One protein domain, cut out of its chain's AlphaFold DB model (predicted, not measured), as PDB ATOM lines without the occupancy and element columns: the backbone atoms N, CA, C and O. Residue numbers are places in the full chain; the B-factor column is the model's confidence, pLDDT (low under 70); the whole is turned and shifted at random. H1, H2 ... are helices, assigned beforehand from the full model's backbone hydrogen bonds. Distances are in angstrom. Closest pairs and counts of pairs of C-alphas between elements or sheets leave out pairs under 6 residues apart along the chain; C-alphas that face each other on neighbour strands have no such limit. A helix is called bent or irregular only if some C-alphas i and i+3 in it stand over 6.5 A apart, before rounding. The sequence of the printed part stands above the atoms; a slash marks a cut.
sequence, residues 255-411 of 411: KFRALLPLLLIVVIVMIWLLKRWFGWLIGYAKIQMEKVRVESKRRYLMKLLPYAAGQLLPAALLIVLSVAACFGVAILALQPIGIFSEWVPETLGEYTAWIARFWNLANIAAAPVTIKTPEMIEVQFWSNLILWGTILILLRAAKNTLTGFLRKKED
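What this domain is: This is residues 255 to 411 of the 411 residues of the protein "MacB-like core domain-containing protein" of Clostridiales bacterium (UniProt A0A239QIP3). A long helical hairpin, H1 and H2 side by side, makes the length of the model, and a third long helix, H4, packs on the first turns of H1 and splays away as the arm of a V, its residues 395 to 410 sticking out. The short helix H3 is set off near the open end of the hairpin, touching no helix. The printed part has 157 residues with four named helices, H1, H2, H3 and H4 in chain order, and no named strand; the class is all helix. It is extended, with a radius of gyration of the C-alphas of 24.9 A, and elongated, spanning 82 by 48 by 31 A.

Where its parts are: H1, residues 255 to 295, begins with C-alpha 255 at (179.933, 126.668, 129.583) and measures 58.2 A. H2, residues 301 to 339, measures 55.8 A. H3 is residues 351 to 365, 21.4 A. H4, residues 374 to 410, measures 54.8 A and ends with C-alpha 410 at (143.860, 123.739, 158.311). H1 and H2 are irregular: C-alphas 258 and 261 are 7.2 A apart, C-alphas 333 and 336 7.1 A.

How they stand to each other: H1 and H2 touch as a hairpin at a shallow tilt of 12 degrees, opposite ways; their closest C-alphas, of Val 292 and Ala 308, are 6.0 A apart. H1 has a kink of 40 degrees near residue 262. With residues 255 to 262 alone it touches residues 379 to 390 of H4, the same way at a steep tilt of 38 degrees; the closest C-alphas, of Ala 258 and Ser 383, are 4.5 A apart. H2 and H4 are apart. Every O i to N i+4 pair is within hydrogen-bond range in H3, against 35 of 37 in H1, 28 of 35 in H2 and 32 of 33 in H4.

The domain as a whole: The C-alphas farthest apart, of Tyr 300 and Val 369, are 82.0 A from each other. The printed part has no cut. The link from H2 to H3 is long, 11 residues. Mean pLDDT of the printed part is 86.5, with residues 409 to 411 under 70.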
ATOM      1  N   LYS A 255     181.231 126.036 129.862       89.56
ATOM      2  CA  LYS A 255     179.933 126.668 129.583       89.56
ATOM      3  C   LYS A 255     178.786 125.684 129.722       89.56
ATOM      4  O   LYS A 255     177.776 125.978 130.357       89.56
ATOM      5  N   PHE A 256     178.932 124.494 129.150       88.06
ATOM      6  CA  PHE A 256     177.891 123.487 129.286       88.06
ATOM      7  C   PHE A 256     177.754 123.016 130.744       88.06
ATOM      8  O   PHE A 256     176.636 122.840 131.229       88.06
ATOM      9  N   ARG A 257     178.869 122.916 131.482       88.94
ATOM     10  CA  ARG A 257     178.894 122.618 132.923       88.94
ATOM     11  C   ARG A 257     178.119 123.664 133.728       88.94
ATOM     12  O   ARG A 257     177.338 123.299 134.605       88.94
ATOM     13  N   ALA A 258     178.251 124.941 133.370       90.25
ATOM     14  CA  ALA A 258     177.511 126.049 133.971       90.25
ATOM     15  C   ALA A 258     175.987 125.952 133.772       90.25
ATOM     16  O   ALA A 258     175.212 126.403 134.616       90.25
ATOM     17  N   LEU A 259     175.535 125.335 132.676       90.12
ATOM     18  CA  LEU A 259     174.112 125.177 132.354       90.12
ATOM     19  C   LEU A 259     173.459 123.964 133.034       90.12
ATOM     20  O   LEU A 259     172.227 123.883 133.070       90.12
ATOM     21  N   LEU A 260     174.237 123.041 133.610       90.44
ATOM     22  CA  LEU A 260     173.719 121.803 134.209       90.44
ATOM     23  C   LEU A 260     172.659 122.023 135.301       90.44
ATOM     24  O   LEU A 260     171.635 121.334 135.256       90.44
ATOM     25  N   PRO A 261     172.820 122.964 136.259       89.69
ATOM     26  CA  PRO A 261     171.802 123.186 137.286       89.69
ATOM     27  C   PRO A 261     170.464 123.629 136.684       89.69
ATOM     28  O   PRO A 261     169.397 123.202 137.127       89.69
ATOM     29  N   LEU A 262     170.513 124.457 135.637       89.94
ATOM     30  CA  LEU A 262     169.328 124.920 134.922       89.94
ATOM     31  C   LEU A 262     168.678 123.774 134.145       89.94
ATOM     32  O   LEU A 262     167.461 123.598 134.236       89.94
ATOM     33  N   LEU A 263     169.475 122.970 133.435       90.31
ATOM     34  CA  LEU A 263     168.999 121.795 132.703       90.31
ATOM     35  C   LEU A 263     168.265 120.829 133.639       90.31
ATOM     36  O   LEU A 263     167.155 120.397 133.328       90.31
ATOM     37  N   LEU A 264     168.821 120.561 134.822       90.38
ATOM     38  CA  LEU A 264     168.195 119.707 135.831       90.38
ATOM     39  C   LEU A 264     166.824 120.245 136.268       90.38
ATOM     40  O   LEU A 264     165.851 119.490 136.330       90.38
ATOM     41  N   ILE A 265     166.709 121.553 136.518       91.12
ATOM     42  CA  ILE A 265     165.425 122.182 136.866       91.12
ATOM     43  C   ILE A 265     164.423 122.049 135.713       91.12
ATOM     44  O   ILE A 265     163.264 121.702 135.952       91.12
ATOM     45  N   VAL A 266     164.855 122.289 134.473       91.56
ATOM     46  CA  VAL A 266     164.004 122.160 133.282       91.56
ATOM     47  C   VAL A 266     163.484 120.731 133.138       91.56
ATOM     48  O   VAL A 266     162.280 120.549 132.962       91.56
ATOM     49  N   VAL A 267     164.342 119.719 133.291       92.50
ATOM     50  CA  VAL A 267     163.938 118.303 133.250       92.50
ATOM     51  C   VAL A 267     162.896 118.002 134.329       92.50
ATOM     52  O   VAL A 267     161.850 117.427 134.026       92.50
ATOM     53  N   ILE A 268     163.119 118.437 135.573       91.44
ATOM     54  CA  ILE A 268     162.168 118.221 136.676       91.44
ATOM     55  C   ILE A 268     160.811 118.874 136.375       91.44
ATOM     56  O   ILE A 268     159.762 118.251 136.572       91.44
ATOM     57  N   VAL A 269     160.810 120.114 135.880       91.50
ATOM     58  CA  VAL A 269     159.581 120.831 135.510       91.50
ATOM     59  C   VAL A 269     158.865 120.127 134.358       91.50
ATOM     60  O   VAL A 269     157.647 119.950 134.426       91.50
ATOM     61  N   MET A 270     159.592 119.667 133.339       92.25
ATOM     62  CA  MET A 270     159.020 118.928 132.214       92.25
ATOM     63  C   MET A 270     158.401 117.600 132.654       92.25
ATOM     64  O   MET A 270     157.279 117.293 132.256       92.25
ATOM     65  N   ILE A 271     159.058 116.845 133.538       93.00
ATOM     66  CA  ILE A 271     158.500 115.614 134.123       93.00
ATOM     67  C   ILE A 271     157.224 115.922 134.918       93.00
ATOM     68  O   ILE A 271     156.225 115.206 134.811       93.00
ATOM     69  N   TRP A 272     157.217 117.006 135.698       93.06
ATOM     70  CA  TRP A 272     156.036 117.430 136.449       93.06
ATOM     71  C   TRP A 272     154.864 117.814 135.529       93.06
ATOM     72  O   TRP A 272     153.725 117.397 135.772       93.06
ATOM     73  N   LEU A 273     155.136 118.550 134.447       93.06
ATOM     74  CA  LEU A 273     154.146 118.903 133.425       93.06
ATOM     75  C   LEU A 273     153.622 117.664 132.697       93.06
ATOM     76  O   LEU A 273     152.407 117.529 132.554       93.06
ATOM     77  N   LEU A 274     154.501 116.733 132.320       93.25
ATOM     78  CA  LEU A 274     154.127 115.453 131.719       93.25
ATOM     79  C   LEU A 274     153.206 114.663 132.648       93.25
ATOM     80  O   LEU A 274     152.149 114.211 132.220       93.25
ATOM     81  N   LYS A 275     153.525 114.559 133.942       92.06
ATOM     82  CA  LYS A 275     152.657 113.886 134.922       92.06
ATOM     83  C   LYS A 275     151.261 114.516 134.978       92.06
ATOM     84  O   LYS A 275     150.258 113.799 135.014       92.06
ATOM     85  N   ARG A 276     151.178 115.851 134.977       92.81
ATOM     86  CA  ARG A 276     149.898 116.579 134.960       92.81
ATOM     87  C   ARG A 276     149.136 116.347 133.650       92.81
ATOM     88  O   ARG A 276     147.925 116.127 133.685       92.81
ATOM     89  N   TRP A 277     149.845 116.360 132.527       92.56
ATOM     90  CA  TRP A 277     149.319 116.103 131.190       92.56
ATOM     91  C   TRP A 277     148.761 114.680 131.055       92.56
ATOM     92  O   TRP A 277     147.628 114.513 130.615       92.56
ATOM     93  N   PHE A 278     149.480 113.663 131.539       92.12
ATOM     94  CA  PHE A 278     149.006 112.276 131.562       92.12
ATOM     95  C   PHE A 278     147.730 112.110 132.390       92.12
ATOM     96  O   PHE A 278     146.793 111.448 131.946       92.12
ATOM     97  N   GLY A 279     147.649 112.741 133.567       90.56
ATOM     98  CA  GLY A 279     146.428 112.716 134.379       90.56
ATOM     99  C   GLY A 279     145.221 113.306 133.641       90.56
ATOM    100  O   GLY A 279     144.134 112.724 133.658       90.56
ATOM    101  N   TRP A 280     145.428 114.425 132.941       93.94
ATOM    102  CA  TRP A 280     144.404 115.041 132.098       93.94
ATOM    103  C   TRP A 280     144.006 114.143 130.917       93.94
ATOM    104  O   TRP A 280     142.813 113.921 130.703       93.94
ATOM    105  N   LEU A 281     144.976 113.558 130.208       92.00
ATOM    106  CA  LEU A 281     144.724 112.654 129.084       92.00
ATOM    107  C   LEU A 281     143.936 111.412 129.484       92.00
ATOM    108  O   LEU A 281     143.024 111.016 128.763       92.00
ATOM    109  N   ILE A 282     144.239 110.810 130.636       89.62
ATOM    110  CA  ILE A 282     143.486 109.655 131.145       89.62
ATOM    111  C   ILE A 282     142.029 110.051 131.413       89.62
ATOM    112  O   ILE A 282     141.116 109.297 131.076       89.62
ATOM    113  N   GLY A 283     141.792 111.233 131.989       89.69
ATOM    114  CA  GLY A 283     140.442 111.769 132.185       89.69
ATOM    115  C   GLY A 283     139.709 111.999 130.861       89.69
ATOM    116  O   GLY A 283     138.580 111.540 130.690       89.69
ATOM    117  N   TYR A 284     140.377 112.637 129.898       89.94
ATOM    118  CA  TYR A 284     139.845 112.878 128.557       89.94
ATOM    119  C   TYR A 284     139.491 111.569 127.834       89.94
ATOM    120  O   TYR A 284     138.371 111.407 127.350       89.94
ATOM    121  N   ALA A 285     140.408 110.599 127.825       87.19
ATOM    122  CA  ALA A 285     140.205 109.296 127.204       87.19
ATOM    123  C   ALA A 285     139.047 108.523 127.854       87.19
ATOM    124  O   ALA A 285     138.245 107.922 127.142       87.19
ATOM    125  N   LYS A 286     138.904 108.576 129.187       89.12
ATOM    126  CA  LYS A 286     137.768 107.959 129.896       89.12
ATOM    127  C   LYS A 286     136.429 108.539 129.445       89.12
ATOM    128  O   LYS A 286     135.536 107.767 129.111       89.12
ATOM    129  N   ILE A 287     136.310 109.867 129.370       88.75
ATOM    130  CA  ILE A 287     135.077 110.539 128.922       88.75
ATOM    131  C   ILE A 287     134.735 110.132 127.483       88.75
ATOM    132  O   ILE A 287     133.577 109.841 127.176       88.75
ATOM    133  N   GLN A 288     135.730 110.084 126.592       85.25
ATOM    134  CA  GLN A 288     135.494 109.697 125.201       85.25
ATOM    135  C   GLN A 288     135.122 108.219 125.057       85.25
ATOM    136  O   GLN A 288     134.189 107.887 124.325       85.25
ATOM    137  N   MET A 289     135.776 107.330 125.807       84.69
ATOM    138  CA  MET A 289     135.407 105.914 125.846       84.69
ATOM    139  C   MET A 289     133.999 105.699 126.405       84.69
ATOM    140  O   MET A 289     133.273 104.844 125.903       84.69
ATOM    141  N   GLU A 290     133.585 106.470 127.409       86.38
ATOM    142  CA  GLU A 290     132.237 106.383 127.970       86.38
ATOM    143  C   GLU A 290     131.175 106.820 126.956       86.38
ATOM    144  O   GLU A 290     130.189 106.109 126.766       86.38
ATOM    145  N   LYS A 291     131.416 107.902 126.203       83.88
ATOM    146  CA  LYS A 291     130.537 108.319 125.096       83.88
ATOM    147  C   LYS A 291     130.409 107.241 124.021       83.88
ATOM    148  O   LYS A 291     129.301 106.955 123.577       83.88
ATOM    149  N   VAL A 292     131.518 106.617 123.622       83.06
ATOM    150  CA  VAL A 292     131.497 105.518 122.641       83.06
ATOM    151  C   VAL A 292     130.762 104.294 123.204       83.06
ATOM    152  O   VAL A 292     129.963 103.688 122.492       83.06
ATOM    153  N   ARG A 293     130.959 103.962 124.486       82.69
ATOM    154  CA  ARG A 293     130.297 102.837 125.172       82.69
ATOM    155  C   ARG A 293     128.790 103.045 125.353       82.69
ATOM    156  O   ARG A 293     128.027 102.083 125.292       82.69
ATOM    157  N   VAL A 294     128.342 104.271 125.615       82.19
ATOM    158  CA  VAL A 294     126.908 104.594 125.692       82.19
ATOM    159  C   VAL A 294     126.275 104.479 124.305       82.19
ATOM    160  O   VAL A 294     125.217 103.862 124.159       82.19
ATOM    161  N   GLU A 295     126.950 104.988 123.276       79.00
ATOM    162  CA  GLU A 295     126.430 104.970 121.908       79.00
ATOM    163  C   GLU A 295     126.446 103.564 121.281       79.00
ATOM    164  O   GLU A 295     125.584 103.242 120.458       79.00
ATOM    165  N   SER A 296     127.353 102.683 121.721       74.81
ATOM    166  CA  SER A 296     127.416 101.284 121.276       74.81
ATOM    167  C   SER A 296     126.231 100.436 121.697       74.81
ATOM    168  O   SER A 296     125.952  99.426 121.059       74.81
ATOM    169  N   LYS A 297     125.497 100.854 122.730       76.38
ATOM    170  CA  LYS A 297     124.244 100.204 123.133       76.38
ATOM    171  C   LYS A 297     123.048 100.649 122.286       76.38
ATOM    172  O   LYS A 297     121.994 100.030 122.373       76.38
ATOM    173  N   ARG A 298     123.184 101.729 121.503       70.50
ATOM    174  CA  ARG A 298     122.075 102.376 120.779       70.50
ATOM    175  C   ARG A 298     122.165 102.275 119.255       70.50
ATOM    176  O   ARG A 298     121.132 102.377 118.600       70.50
ATOM    177  N   ARG A 299     123.356 102.109 118.669       72.00
ATOM    178  CA  ARG A 299     123.555 102.163 117.207       72.00
ATOM    179  C   ARG A 299     124.054 100.843 116.618       72.00
ATOM    180  O   ARG A 299     124.873 100.156 117.213       72.00
ATOM    181  N   TYR A 300     123.607 100.546 115.394       70.06
ATOM    182  CA  TYR A 300     124.106  99.433 114.577       70.06
ATOM    183  C   TYR A 300     125.581  99.650 114.190       70.06
ATOM    184  O   TYR A 300     125.997 100.780 113.914       70.06
ATOM    185  N   LEU A 301     126.356  98.564 114.120       70.56
ATOM    186  CA  LEU A 301     127.826  98.566 114.052       70.56
ATOM    187  C   LEU A 301     128.407  99.425 112.905       70.56
ATOM    188  O   LEU A 301     129.365 100.168 113.114       70.56
ATOM    189  N   MET A 302     127.772  99.428 111.726       73.19
ATOM    190  CA  MET A 302     128.221 100.232 110.574       73.19
ATOM    191  C   MET A 302     128.112 101.754 110.775       73.19
ATOM    192  O   MET A 302     128.891 102.501 110.193       73.19
ATOM    193  N   LYS A 303     127.191 102.238 111.619       76.00
ATOM    194  CA  LYS A 303     127.085 103.673 111.960       76.00
ATOM    195  C   LYS A 303     127.939 104.058 113.171       76.00
ATOM    196  O   LYS A 303     128.109 105.242 113.451       76.00
ATOM    197  N   LEU A 304     128.463 103.068 113.893       77.25
ATOM    198  CA  LEU A 304     129.295 103.267 115.072       77.25
ATOM    199  C   LEU A 304     130.766 103.492 114.716       77.25
ATOM    200  O   LEU A 304     131.408 104.331 115.336       77.25
ATOM    201  N   LEU A 305     131.278 102.798 113.699       79.06
ATOM    202  CA  LEU A 305     132.664 102.906 113.229       79.06
ATOM    203  C   LEU A 305     133.137 104.346 112.940       79.06
ATOM    204  O   LEU A 305     134.124 104.755 113.547       79.06
ATOM    205  N   PRO A 306     132.456 105.154 112.098       83.25
ATOM    206  CA  PRO A 306     132.911 106.518 111.808       83.25
ATOM    207  C   PRO A 306     132.796 107.449 113.025       83.25
ATOM    208  O   PRO A 306     133.620 108.341 113.209       83.25
ATOM    209  N   TYR A 307     131.811 107.216 113.898       80.81
ATOM    210  CA  TYR A 307     131.642 107.979 115.136       80.81
ATOM    211  C   TYR A 307     132.734 107.654 116.166       80.81
ATOM    212  O   TYR A 307     133.324 108.558 116.756       80.81
ATOM    213  N   ALA A 308     133.039 106.369 116.351       80.06
ATOM    214  CA  ALA A 308     134.117 105.910 117.215       80.06
ATOM    215  C   ALA A 308     135.477 106.379 116.686       80.06
ATOM    216  O   ALA A 308     136.282 106.876 117.467       80.06
ATOM    217  N   ALA A 309     135.706 106.315 115.372       83.62
ATOM    218  CA  ALA A 309     136.906 106.863 114.747       83.62
ATOM    219  C   ALA A 309     137.044 108.369 115.022       83.62
ATOM    220  O   ALA A 309     138.093 108.800 115.490       83.62
ATOM    221  N   GLY A 310     135.980 109.162 114.848       85.75
ATOM    222  CA  GLY A 310     136.010 110.604 115.120       85.75
ATOM    223  C   GLY A 310     136.342 110.972 116.575       85.75
ATOM    224  O   GLY A 310     136.948 112.012 116.814       85.75
ATOM    225  N   GLN A 311     135.992 110.122 117.545       82.81
ATOM    226  CA  GLN A 311     136.274 110.364 118.969       82.81
ATOM    227  C   GLN A 311     137.600 109.746 119.447       82.81
ATOM    228  O   GLN A 311     138.271 110.322 120.305       82.81
ATOM    229  N   LEU A 312     137.995 108.586 118.913       86.44
ATOM    230  CA  LEU A 312     139.187 107.847 119.349       86.44
ATOM    231  C   LEU A 312     140.461 108.265 118.608       86.44
ATOM    232  O   LEU A 312     141.527 108.272 119.216       86.44
ATOM    233  N   LEU A 313     140.374 108.662 117.336       88.88
ATOM    234  CA  LEU A 313     141.521 109.137 116.552       88.88
ATOM    235  C   LEU A 313     142.229 110.343 117.205       88.88
ATOM    236  O   LEU A 313     143.446 110.269 117.384       88.88
ATOM    237  N   PRO A 314     141.540 111.412 117.662       88.81
ATOM    238  CA  PRO A 314     142.220 112.506 118.359       88.81
ATOM    239  C   PRO A 314     142.864 112.056 119.678       88.81
ATOM    240  O   PRO A 314     143.935 112.542 120.027       88.81
ATOM    241  N   ALA A 315     142.266 111.099 120.398       87.00
ATOM    242  CA  ALA A 315     142.885 110.534 121.598       87.00
ATOM    243  C   ALA A 315     144.163 109.743 121.262       87.00
ATOM    244  O   ALA A 315     145.167 109.889 121.956       87.00
ATOM    245  N   ALA A 316     144.157 108.966 120.175       88.62
ATOM    246  CA  ALA A 316     145.336 108.254 119.688       88.62
ATOM    247  C   ALA A 316     146.458 109.220 119.267       88.62
ATOM    248  O   ALA A 316     147.609 109.022 119.649       88.62
ATOM    249  N   LEU A 317     146.126 110.306 118.561       93.06
ATOM    250  CA  LEU A 317     147.091 111.342 118.174       93.06
ATOM    251  C   LEU A 317     147.730 111.996 119.406       93.06
ATOM    252  O   LEU A 317     148.949 112.140 119.471       93.06
ATOM    253  N   LEU A 318     146.931 112.323 120.425       91.75
ATOM    254  CA  LEU A 318     147.443 112.880 121.679       91.75
ATOM    255  C   LEU A 318     148.379 111.913 122.421       91.75
ATOM    256  O   LEU A 318     149.351 112.359 123.033       91.75
ATOM    257  N   ILE A 319     148.127 110.602 122.357       90.44
ATOM    258  CA  ILE A 319     149.035 109.593 122.922       90.44
ATOM    259  C   ILE A 319     150.370 109.610 122.173       90.44
ATOM    260  O   ILE A 319     151.413 109.686 122.819       90.44
ATOM    261  N   VAL A 320     150.352 109.614 120.836       93.62
ATOM    262  CA  VAL A 320     151.577 109.691 120.017       93.62
ATOM    263  C   VAL A 320     152.372 110.960 120.338       93.62
ATOM    264  O   VAL A 320     153.574 110.885 120.591       93.62
ATOM    265  N   LEU A 321     151.702 112.112 120.429       93.81
ATOM    266  CA  LEU A 321     152.327 113.377 120.828       93.81
ATOM    267  C   LEU A 321     152.959 113.296 122.226       93.81
ATOM    268  O   LEU A 321     154.027 113.854 122.465       93.81
ATOM    269  N   SER A 322     152.326 112.574 123.150       91.56
ATOM    270  CA  SER A 322     152.849 112.394 124.509       91.56
ATOM    271  C   SER A 322     154.090 111.510 124.534       91.56
ATOM    272  O   SER A 322     155.030 111.809 125.264       91.56
ATOM    273  N   VAL A 323     154.130 110.457 123.712       93.69
ATOM    274  CA  VAL A 323     155.332 109.626 123.544       93.69
ATOM    275  C   VAL A 323     156.479 110.462 122.975       93.69
ATOM    276  O   VAL A 323     157.587 110.410 123.508       93.69
ATOM    277  N   ALA A 324     156.210 111.289 121.962       93.69
ATOM    278  CA  ALA A 324     157.202 112.207 121.405       93.69
ATOM    279  C   ALA A 324     157.716 113.210 122.455       93.69
ATOM    280  O   ALA A 324     158.919 113.446 122.545       93.69
ATOM    281  N   ALA A 325     156.831 113.747 123.301       93.25
ATOM    282  CA  ALA A 325     157.219 114.634 124.396       93.25
ATOM    283  C   ALA A 325     158.105 113.925 125.438       93.25
ATOM    284  O   ALA A 325     159.122 114.480 125.851       93.25
ATOM    285  N   CYS A 326     157.774 112.687 125.827       93.81
ATOM    286  CA  CYS A 326     158.623 111.880 126.709       93.81
ATOM    287  C   CYS A 326     160.011 111.642 126.102       93.81
ATOM    288  O   CYS A 326     161.015 111.777 126.799       93.81
ATOM    289  N   PHE A 327     160.072 111.328 124.807       94.06
ATOM    290  CA  PHE A 327     161.333 111.130 124.096       94.06
ATOM    291  C   PHE A 327     162.173 112.414 124.039       94.06
ATOM    292  O   PHE A 327     163.371 112.376 124.307       94.06
ATOM    293  N   GLY A 328     161.545 113.568 123.792       91.75
ATOM    294  CA  GLY A 328     162.226 114.866 123.825       91.75
ATOM    295  C   GLY A 328     162.837 115.188 125.192       91.75
ATOM    296  O   GLY A 328     163.979 115.638 125.269       91.75
ATOM    297  N   VAL A 329     162.119 114.897 126.283       92.62
ATOM    298  CA  VAL A 329     162.653 115.059 127.648       92.62
ATOM    299  C   VAL A 329     163.818 114.104 127.912       92.62
ATOM    300  O   VAL A 329     164.794 114.508 128.541       92.62
ATOM    301  N   ALA A 330     163.754 112.868 127.408       91.31
ATOM    302  CA  ALA A 330     164.847 111.907 127.534       91.31
ATOM    303  C   ALA A 330     166.115 112.372 126.799       91.31
ATOM    304  O   ALA A 330     167.195 112.323 127.380       91.31
ATOM    305  N   ILE A 331     165.994 112.891 125.570       91.06
ATOM    306  CA  ILE A 331     167.136 113.454 124.828       91.06
ATOM    307  C   ILE A 331     167.777 114.602 125.610       91.06
ATOM    308  O   ILE A 331     168.995 114.634 125.769       91.06
ATOM    309  N   LEU A 332     166.964 115.519 126.137       90.50
ATOM    310  CA  LEU A 332     167.461 116.661 126.904       90.50
ATOM    311  C   LEU A 332     168.186 116.214 128.185       90.50
ATOM    312  O   LEU A 332     169.216 116.781 128.539       90.50
ATOM    313  N   ALA A 333     167.695 115.167 128.851       88.62
ATOM    314  CA  ALA A 333     168.347 114.588 130.024       88.62
ATOM    315  C   ALA A 333     169.663 113.857 129.693       88.62
ATOM    316  O   ALA A 333     170.562 113.821 130.531       88.62
ATOM    317  N   LEU A 334     169.787 113.291 128.488       87.81
ATOM    318  CA  LEU A 334     170.983 112.576 128.025       87.81
ATOM    319  C   LEU A 334     172.039 113.497 127.400       87.81
ATOM    320  O   LEU A 334     173.196 113.100 127.286       87.81
ATOM    321  N   GLN A 335     171.680 114.727 127.025       86.88
ATOM    322  CA  GLN A 335     172.593 115.684 126.395       86.88
ATOM    323  C   GLN A 335     173.926 115.882 127.152       86.88
ATOM    324  O   GLN A 335     174.966 115.887 126.491       86.88
ATOM    325  N   PRO A 336     173.960 115.985 128.498       86.69
ATOM    326  CA  PRO A 336     175.220 116.101 129.232       86.69
ATOM    327  C   PRO A 336     176.168 114.924 129.030       86.69
ATOM    328  O   PRO A 336     177.374 115.125 128.954       86.69
ATOM    329  N   ILE A 337     175.631 113.714 128.892       84.31
ATOM    330  CA  ILE A 337     176.424 112.493 128.721       84.31
ATOM    331  C   ILE A 337     177.171 112.519 127.382       84.31
ATOM    332  O   ILE A 337     178.298 112.045 127.296       84.31
ATOM    333  N   GLY A 338     176.575 113.115 126.345       80.44
ATOM    334  CA  GLY A 338     177.226 113.261 125.041       80.44
ATOM    335  C   GLY A 338     178.371 114.281 125.024       80.44
ATOM    336  O   GLY A 338     179.280 114.146 124.216       80.44
ATOM    337  N   ILE A 339     178.333 115.290 125.900       83.38
ATOM    338  CA  ILE A 339     179.357 116.351 125.982       83.38
ATOM    339  C   ILE A 339     180.466 115.971 126.965       83.38
ATOM    340  O   ILE A 339     181.631 116.290 126.750       83.38
ATOM    341  N   PHE A 340     180.104 115.272 128.037       83.88
ATOM    342  CA  PHE A 340     181.031 114.739 129.023       83.88
ATOM    343  C   PHE A 340     181.092 113.222 128.894       83.88
ATOM    344  O   PHE A 340     180.730 112.486 129.814       83.88
ATOM    345  N   SER A 341     181.573 112.746 127.747       80.81
ATOM    346  CA  SER A 341     181.864 111.320 127.548       80.81
ATOM    347  C   SER A 341     182.822 110.790 128.622       80.81
ATOM    348  O   SER A 341     182.703 109.654 129.061       80.81
ATOM    349  N   GLU A 342     183.689 111.663 129.144       83.38
ATOM    350  CA  GLU A 342     184.567 111.422 130.287       83.38
ATOM    351  C   GLU A 342     183.841 111.042 131.590       83.38
ATOM    352  O   GLU A 342     184.493 110.561 132.511       83.38
ATOM    353  N   TRP A 343     182.530 111.239 131.724       84.44
ATOM    354  CA  TRP A 343     181.778 110.772 132.897       84.44
ATOM    355  C   TRP A 343     181.369 109.308 132.806       84.44
ATOM    356  O   TRP A 343     181.017 108.706 133.821       84.44
ATOM    357  N   VAL A 344     181.398 108.745 131.604       84.50
ATOM    358  CA  VAL A 344     180.925 107.394 131.339       84.50
ATOM    359  C   VAL A 344     182.112 106.434 131.421       84.50
ATOM    360  O   VAL A 344     183.117 106.658 130.748       84.50
ATOM    361  N   PRO A 345     182.043 105.380 132.251       84.88
ATOM    362  CA  PRO A 345     183.057 104.338 132.246       84.88
ATOM    363  C   PRO A 345     182.988 103.530 130.945       84.88
ATOM    364  O   PRO A 345     181.936 103.429 130.316       84.88
ATOM    365  N   GLU A 346     184.095 102.891 130.580       82.62
ATOM    366  CA  GLU A 346     184.166 102.036 129.388       82.62
ATOM    367  C   GLU A 346     183.203 100.838 129.481       82.62
ATOM    368  O   GLU A 346     182.585 100.447 128.490       82.62
ATOM    369  N   THR A 347     183.007 100.297 130.690       86.00
ATOM    370  CA  THR A 347     182.079  99.198 130.977       86.00
ATOM    371  C   THR A 347     180.835  99.698 131.720       86.00
ATOM    372  O   THR A 347     180.825  99.916 132.929       86.00
ATOM    373  N   LEU A 348     179.721  99.849 130.997       82.44
ATOM    374  CA  LEU A 348     178.464 100.375 131.558       82.44
ATOM    375  C   LEU A 348     177.819  99.466 132.620       82.44
ATOM    376  O   LEU A 348     177.083  99.956 133.479       82.44
ATOM    377  N   GLY A 349     178.048  98.151 132.530       82.38
ATOM    378  CA  GLY A 349     177.365  97.140 133.344       82.38
ATOM    379  C   GLY A 349     177.948  96.931 134.743       82.38
ATOM    380  O   GLY A 349     177.290  96.326 135.586       82.38
ATOM    381  N   GLU A 350     179.155  97.429 135.009       91.12
ATOM    382  CA  GLU A 350     179.881  97.149 136.247       91.12
ATOM    383  C   GLU A 350     179.842  98.348 137.193       91.12
ATOM    384  O   GLU A 350     180.362  99.424 136.906       91.12
ATOM    385  N   TYR A 351     179.248  98.164 138.375       88.88
ATOM    386  CA  TYR A 351     179.182  99.217 139.394       88.88
ATOM    387  C   TYR A 351     180.574  99.671 139.873       88.88
ATOM    388  O   TYR A 351     180.788 100.848 140.165       88.88
ATOM    389  N   THR A 352     181.541  98.755 139.906       90.88
ATOM    390  CA  THR A 352     182.944  99.040 140.235       90.88
ATOM    391  C   THR A 352     183.579 100.016 139.249       90.88
ATOM    392  O   THR A 352     184.295 100.919 139.681       90.88
ATOM    393  N   ALA A 353     183.264  99.910 137.955       90.12
ATOM    394  CA  ALA A 353     183.761 100.823 136.930       90.12
ATOM    395  C   ALA A 353     183.244 102.256 137.141       90.12
ATOM    396  O   ALA A 353     184.004 103.217 137.014       90.12
ATOM    397  N   TRP A 354     181.983 102.413 137.560       90.06
ATOM    398  CA  TRP A 354     181.419 103.716 137.930       90.06
ATOM    399  C   TRP A 354     182.116 104.339 139.143       90.06
ATOM    400  O   TRP A 354     182.438 105.527 139.119       90.06
ATOM    401  N   ILE A 355     182.391 103.550 140.187       91.50
ATOM    402  CA  ILE A 355     183.128 104.031 141.367       91.50
ATOM    403  C   ILE A 355     184.554 104.437 140.988       91.50
ATOM    404  O   ILE A 355     185.015 105.509 141.383       91.50
ATOM    405  N   ALA A 356     185.251 103.604 140.213       90.25
ATOM    406  CA  ALA A 356     186.604 103.900 139.758       90.25
ATOM    407  C   ALA A 356     186.634 105.189 138.928       90.25
ATOM    408  O   ALA A 356     187.494 106.046 139.140       90.25
ATOM    409  N   ARG A 357     185.649 105.376 138.038       90.38
ATOM    410  CA  ARG A 357     185.546 106.589 137.226       90.38
ATOM    411  C   ARG A 357     185.246 107.827 138.066       90.38
ATOM    412  O   ARG A 357     185.857 108.867 137.836       90.38
ATOM    413  N   PHE A 358     184.374 107.709 139.065       91.31
ATOM    414  CA  PHE A 358     184.113 108.783 140.023       91.31
ATOM    415  C   PHE A 358     185.398 109.230 140.730       91.31
ATOM    416  O   PHE A 358     185.705 110.421 140.732       91.31
ATOM    417  N   TRP A 359     186.176 108.291 141.279       92.44
ATOM    418  CA  TRP A 359     187.423 108.627 141.970       92.44
ATOM    419  C   TRP A 359     188.494 109.174 141.030       92.44
ATOM    420  O   TRP A 359     189.214 110.086 141.416       92.44
ATOM    421  N   ASN A 360     188.566 108.693 139.788       90.50
ATOM    422  CA  ASN A 360     189.457 109.260 138.776       90.50
ATOM    423  C   ASN A 360     189.153 110.754 138.547       90.50
ATOM    424  O   ASN A 360     190.041 111.593 138.690       90.50
ATOM    425  N   LEU A 361     187.885 111.099 138.308       88.94
ATOM    426  CA  LEU A 361     187.464 112.493 138.128       88.94
ATOM    427  C   LEU A 361     187.668 113.330 139.398       88.94
ATOM    428  O   LEU A 361     188.089 114.483 139.312       88.94
ATOM    429  N   ALA A 362     187.397 112.757 140.574       89.31
ATOM    430  CA  ALA A 362     187.624 113.423 141.851       89.31
ATOM    431  C   ALA A 362     189.113 113.715 142.084       89.31
ATOM    432  O   ALA A 362     189.447 114.801 142.542       89.31
ATOM    433  N   ASN A 363     190.002 112.792 141.715       89.12
ATOM    434  CA  ASN A 363     191.448 112.970 141.827       89.12
ATOM    435  C   ASN A 363     191.969 114.038 140.858       89.12
ATOM    436  O   ASN A 363     192.787 114.859 141.260       89.12
ATOM    437  N   ILE A 364     191.460 114.078 139.618       84.56
ATOM    438  CA  ILE A 364     191.778 115.149 138.656       84.56
ATOM    439  C   ILE A 364     191.339 116.509 139.216       84.56
ATOM    440  O   ILE A 364     192.099 117.473 139.188       84.56
ATOM    441  N   ALA A 365     190.127 116.590 139.773       84.00
ATOM    442  CA  ALA A 365     189.620 117.819 140.382       84.00
ATOM    443  C   ALA A 365     190.361 118.209 141.675       84.00
ATOM    444  O   ALA A 365     190.421 119.390 142.011       84.00
ATOM    445  N   ALA A 366     190.922 117.234 142.392       86.19
ATOM    446  CA  ALA A 366     191.710 117.430 143.606       86.19
ATOM    447  C   ALA A 366     193.196 117.718 143.326       86.19
ATOM    448  O   ALA A 366     194.004 117.691 144.258       86.19
ATOM    449  N   ALA A 367     193.568 117.989 142.069       81.50
ATOM    450  CA  ALA A 367     194.929 118.364 141.719       81.50
ATOM    451  C   ALA A 367     195.404 119.549 142.591       81.50
ATOM    452  O   ALA A 367     194.695 120.553 142.709       81.50
ATOM    453  N   PRO A 368     196.601 119.458 143.203       82.50
ATOM    454  CA  PRO A 368     197.059 120.436 144.192       82.50
ATOM    455  C   PRO A 368     197.316 121.826 143.597       82.50
ATOM    456  O   PRO A 368     197.248 122.822 144.313       82.50
ATOM    457  N   VAL A 369     197.598 121.904 142.295       81.69
ATOM    458  CA  VAL A 369     197.802 123.155 141.562       81.69
ATOM    459  C   VAL A 369     196.929 123.116 140.316       81.69
ATOM    460  O   VAL A 369     197.029 122.186 139.519       81.69
ATOM    461  N   THR A 370     196.075 124.126 140.153       83.12
ATOM    462  CA  THR A 370     195.276 124.333 138.941       83.12
ATOM    463  C   THR A 370     195.504 125.746 138.439       83.12
ATOM    464  O   THR A 370     195.373 126.717 139.187       83.12
ATOM    465  N   ILE A 371     195.880 125.858 137.170       86.62
ATOM    466  CA  ILE A 371     196.153 127.138 136.528       86.62
ATOM    467  C   ILE A 371     194.863 127.569 135.840       86.62
ATOM    468  O   ILE A 371     194.340 126.855 134.986       86.62
ATOM    469  N   LYS A 372     194.314 128.714 136.255       87.69
ATOM    470  CA  LYS A 372     193.050 129.237 135.728       87.69
ATOM    471  C   LYS A 372     193.306 130.441 134.837       87.69
ATOM    472  O   LYS A 372     193.814 131.452 135.312       87.69
ATOM    473  N   THR A 373     192.903 130.332 133.580       89.31
ATOM    474  CA  THR A 373     192.948 131.438 132.620       89.31
ATOM    475  C   THR A 373     191.889 132.497 132.957       89.31
ATOM    476  O   THR A 373     190.885 132.173 133.609       89.31
ATOM    477  N   PRO A 374     192.062 133.760 132.520       87.44
ATOM    478  CA  PRO A 374     191.050 134.797 132.710       87.44
ATOM    479  C   PRO A 374     189.680 134.390 132.153       87.44
ATOM    480  O   PRO A 374     188.667 134.555 132.833       87.44
ATOM    481  N   GLU A 375     189.638 133.756 130.978       89.19
ATOM    482  CA  GLU A 375     188.388 133.307 130.354       89.19
ATOM    483  C   GLU A 375     187.708 132.199 131.170       89.19
ATOM    484  O   GLU A 375     186.481 132.171 131.297       89.19
ATOM    485  N   MET A 376     188.484 131.293 131.778       90.00
ATOM    486  CA  MET A 376     187.937 130.279 132.682       90.00
ATOM    487  C   MET A 376     187.307 130.923 133.922       90.00
ATOM    488  O   MET A 376     186.240 130.491 134.369       90.00
ATOM    489  N   ILE A 377     187.944 131.954 134.484       90.44
ATOM    490  CA  ILE A 377     187.418 132.693 135.641       90.44
ATOM    491  C   ILE A 377     186.133 133.433 135.261       90.44
ATOM    492  O   ILE A 377     185.164 133.394 136.025       90.44
ATOM    493  N   GLU A 378     186.084 134.044 134.078       91.00
ATOM    494  CA  GLU A 378     184.878 134.679 133.547       91.00
ATOM    495  C   GLU A 378     183.719 133.675 133.442       91.00
ATOM    496  O   GLU A 378     182.630 133.913 133.977       91.00
ATOM    497  N   VAL A 379     183.952 132.507 132.837       91.50
ATOM    498  CA  VAL A 379     182.934 131.447 132.734       91.50
ATOM    499  C   VAL A 379     182.484 130.968 134.122       91.50
ATOM    500  O   VAL A 379     181.284 130.791 134.353       91.50
ATOM    501  N   GLN A 380     183.405 130.807 135.078       91.31
ATOM    502  CA  GLN A 380     183.072 130.425 136.458       91.31
ATOM    503  C   GLN A 380     182.245 131.489 137.179       91.31
ATOM    504  O   GLN A 380     181.322 131.150 137.925       91.31
ATOM    505  N   PHE A 381     182.537 132.768 136.957       92.94
ATOM    506  CA  PHE A 381     181.751 133.862 137.510       92.94
ATOM    507  C   PHE A 381     180.305 133.807 137.010       92.94
ATOM    508  O   PHE A 381     179.373 133.784 137.821       92.94
ATOM    509  N   TRP A 382     180.107 133.699 135.693       93.12
ATOM    510  CA  TRP A 382     178.770 133.602 135.105       93.12
ATOM    511  C   TRP A 382     178.039 132.326 135.535       93.12
ATOM    512  O   TRP A 382     176.851 132.374 135.860       93.12
ATOM    513  N   SER A 383     178.757 131.205 135.636       91.44
ATOM    514  CA  SER A 383     178.247 129.935 136.168       91.44
ATOM    515  C   SER A 383     177.720 130.074 137.596       91.44
ATOM    516  O   SER A 383     176.575 129.718 137.884       91.44
ATOM    517  N   ASN A 384     178.511 130.674 138.487       92.19
ATOM    518  CA  ASN A 384     178.101 130.927 139.865       92.19
ATOM    519  C   ASN A 384     176.869 131.832 139.923       92.19
ATOM    520  O   ASN A 384     175.981 131.626 140.749       92.19
ATOM    521  N   LEU A 385     176.777 132.811 139.027       93.31
ATOM    522  CA  LEU A 385     175.651 133.731 138.953       93.31
ATOM    523  C   LEU A 385     174.355 133.005 138.531       93.31
ATOM    524  O   LEU A 385     173.305 133.207 139.153       93.31
ATOM    525  N   ILE A 386     174.433 132.080 137.566       93.50
ATOM    526  CA  ILE A 386     173.331 131.169 137.203       93.50
ATOM    527  C   ILE A 386     172.964 130.267 138.389       93.50
ATOM    528  O   ILE A 386     171.781 130.115 138.708       93.50
ATOM    529  N   LEU A 387     173.949 129.690 139.078       92.62
ATOM    530  CA  LEU A 387     173.731 128.829 140.241       92.62
ATOM    531  C   LEU A 387     172.998 129.573 141.369       92.62
ATOM    532  O   LEU A 387     171.972 129.104 141.861       92.62
ATOM    533  N   TRP A 388     173.433 130.778 141.729       92.94
ATOM    534  CA  TRP A 388     172.735 131.583 142.733       92.94
ATOM    535  C   TRP A 388     171.329 131.981 142.277       92.94
ATOM    536  O   TRP A 388     170.377 131.888 143.058       92.94
ATOM    537  N   GLY A 389     171.164 132.356 141.008       92.44
ATOM    538  CA  GLY A 389     169.854 132.666 140.439       92.44
ATOM    539  C   GLY A 389     168.886 131.477 140.502       92.44
ATOM    540  O   GLY A 389     167.747 131.620 140.958       92.44
ATOM    541  N   THR A 390     169.347 130.281 140.132       91.44
ATOM    542  CA  THR A 390     168.556 129.042 140.208       91.44
ATOM    543  C   THR A 390     168.198 128.656 141.643       91.44
ATOM    544  O   THR A 390     167.040 128.312 141.902       91.44
ATOM    545  N   ILE A 391     169.120 128.795 142.601       92.25
ATOM    546  CA  ILE A 391     168.842 128.559 144.029       92.25
ATOM    547  C   ILE A 391     167.723 129.481 144.526       92.25
ATOM    548  O   ILE A 391     166.799 129.020 145.202       92.25
ATOM    549  N   LEU A 392     167.747 130.769 144.172       91.62
ATOM    550  CA  LEU A 392     166.703 131.720 144.575       91.62
ATOM    551  C   LEU A 392     165.325 131.348 144.006       91.62
ATOM    552  O   LEU A 392     164.313 131.433 144.716       91.62
ATOM    553  N   ILE A 393     165.279 130.889 142.752       89.88
ATOM    554  CA  ILE A 393     164.052 130.400 142.110       89.88
ATOM    555  C   ILE A 393     163.526 129.154 142.839       89.88
ATOM    556  O   ILE A 393     162.335 129.087 143.169       89.88
ATOM    557  N   LEU A 394     164.400 128.196 143.159       89.31
ATOM    558  CA  LEU A 394     164.030 126.984 143.896       89.31
ATOM    559  C   LEU A 394     163.529 127.299 145.307       89.31
ATOM    560  O   LEU A 394     162.494 126.775 145.723       89.31
ATOM    561  N   LEU A 395     164.186 128.208 146.023       90.06
ATOM    562  CA  LEU A 395     163.784 128.618 147.369       90.06
ATOM    563  C   LEU A 395     162.388 129.262 147.369       90.06
ATOM    564  O   LEU A 395     161.563 129.019 148.259       90.06
ATOM    565  N   ARG A 396     162.066 130.034 146.324       87.38
ATOM    566  CA  ARG A 396     160.719 130.580 146.114       87.38
ATOM    567  C   ARG A 396     159.687 129.482 145.848       87.38
ATOM    568  O   ARG A 396     158.578 129.569 146.396       87.38
ATOM    569  N   ALA A 397     160.026 128.500 145.015       85.88
ATOM    570  CA  ALA A 397     159.155 127.382 144.665       85.88
ATOM    571  C   ALA A 397     158.868 126.482 145.879       85.88
ATOM    572  O   ALA A 397     157.701 126.234 146.185       85.88
ATOM    573  N   ALA A 398     159.904 126.102 146.631       86.19
ATOM    574  CA  ALA A 398     159.804 125.298 147.850       86.19
ATOM    575  C   ALA A 398     158.913 125.958 148.912       86.19
ATOM    576  O   ALA A 398     158.119 125.313 149.592       86.19
ATOM    577  N   LYS A 399     158.968 127.287 149.028       84.62
ATOM    578  CA  LYS A 399     158.061 128.001 149.924       84.62
ATOM    579  C   LYS A 399     156.603 127.957 149.451       84.62
ATOM    580  O   LYS A 399     155.695 127.815 150.273       84.62
ATOM    581  N   ASN A 400     156.355 128.124 148.150       84.00
ATOM    582  CA  ASN A 400     154.995 128.046 147.604       84.00
ATOM    583  C   ASN A 400     154.369 126.675 147.883       84.00
ATOM    584  O   ASN A 400     153.216 126.615 148.306       84.00
ATOM    585  N   THR A 401     155.129 125.593 147.722       83.06
ATOM    586  CA  THR A 401     154.649 124.243 148.031       83.06
ATOM    587  C   THR A 401     154.405 124.057 149.531       83.06
ATOM    588  O   THR A 401     153.338 123.572 149.903       83.06
ATOM    589  N   LEU A 402     155.309 124.535 150.397       80.50
ATOM    590  CA  LEU A 402     155.147 124.460 151.855       80.50
ATOM    591  C   LEU A 402     153.899 125.215 152.346       80.50
ATOM    592  O   LEU A 402     153.114 124.689 153.129       80.50
ATOM    593  N   THR A 403     153.681 126.441 151.860       77.94
ATOM    594  CA  THR A 403     152.494 127.237 152.231       77.94
ATOM    595  C   THR A 403     151.189 126.621 151.731       77.94
ATOM    596  O   THR A 403     150.186 126.672 152.441       77.94
ATOM    597  N   GLY A 404     151.194 125.997 150.547       73.94
ATOM    598  CA  GLY A 404     150.045 125.242 150.045       73.94
ATOM    599  C   GLY A 404     149.738 124.000 150.886       73.94
ATOM    600  O   GLY A 404     148.571 123.710 151.135       73.94
ATOM    601  N   PHE A 405     150.770 123.300 151.365       72.00
ATOM    602  CA  PHE A 405     150.608 122.130 152.230       72.00
ATOM    603  C   PHE A 405     150.071 122.498 153.618       72.00
ATOM    604  O   PHE A 405     149.162 121.837 154.108       72.00
ATOM    605  N   LEU A 406     150.582 123.576 154.224       71.31
ATOM    606  CA  LEU A 406     150.106 124.061 155.525       71.31
ATOM    607  C   LEU A 406     148.637 124.495 155.470       71.31
ATOM    608  O   LEU A 406     147.863 124.105 156.333       71.31
ATOM    609  N   ARG A 407     148.234 125.210 154.413       72.44
ATOM    610  CA  ARG A 407     146.839 125.634 154.234       72.44
ATOM    611  C   ARG A 407     145.881 124.452 154.050       72.44
ATOM    612  O   ARG A 407     144.785 124.475 154.581       72.44
ATOM    613  N   LYS A 408     146.315 123.392 153.360       70.19
ATOM    614  CA  LYS A 408     145.526 122.158 153.180       70.19
ATOM    615  C   LYS A 408     145.391 121.320 154.465       70.19
ATOM    616  O   LYS A 408     144.655 120.348 154.465       70.19
ATOM    617  N   LYS A 409     146.153 121.625 155.521       63.34
ATOM    618  CA  LYS A 409     146.061 120.939 156.819       63.34
ATOM    619  C   LYS A 409     145.122 121.661 157.798       63.34
ATOM    620  O   LYS A 409     144.768 121.081 158.818       63.34
ATOM    621  N   GLU A 410     144.788 122.921 157.517       58.69
ATOM    622  CA  GLU A 410     143.860 123.739 158.311       58.69
ATOM    623  C   GLU A 410     142.408 123.646 157.805       58.69
ATOM    624  O   GLU A 410     141.494 123.875 158.594       58.69
ATOM    625  N   ASP A 411     142.216 123.276 156.532       47.75
ATOM    626  CA  ASP A 411     140.933 122.880 155.925       47.75
ATOM    627  C   ASP A 411     140.746 121.354 156.015       47.75
ATOM    628  O   ASP A 411     139.599 120.902 156.244       47.75
TER     629      ASP A 411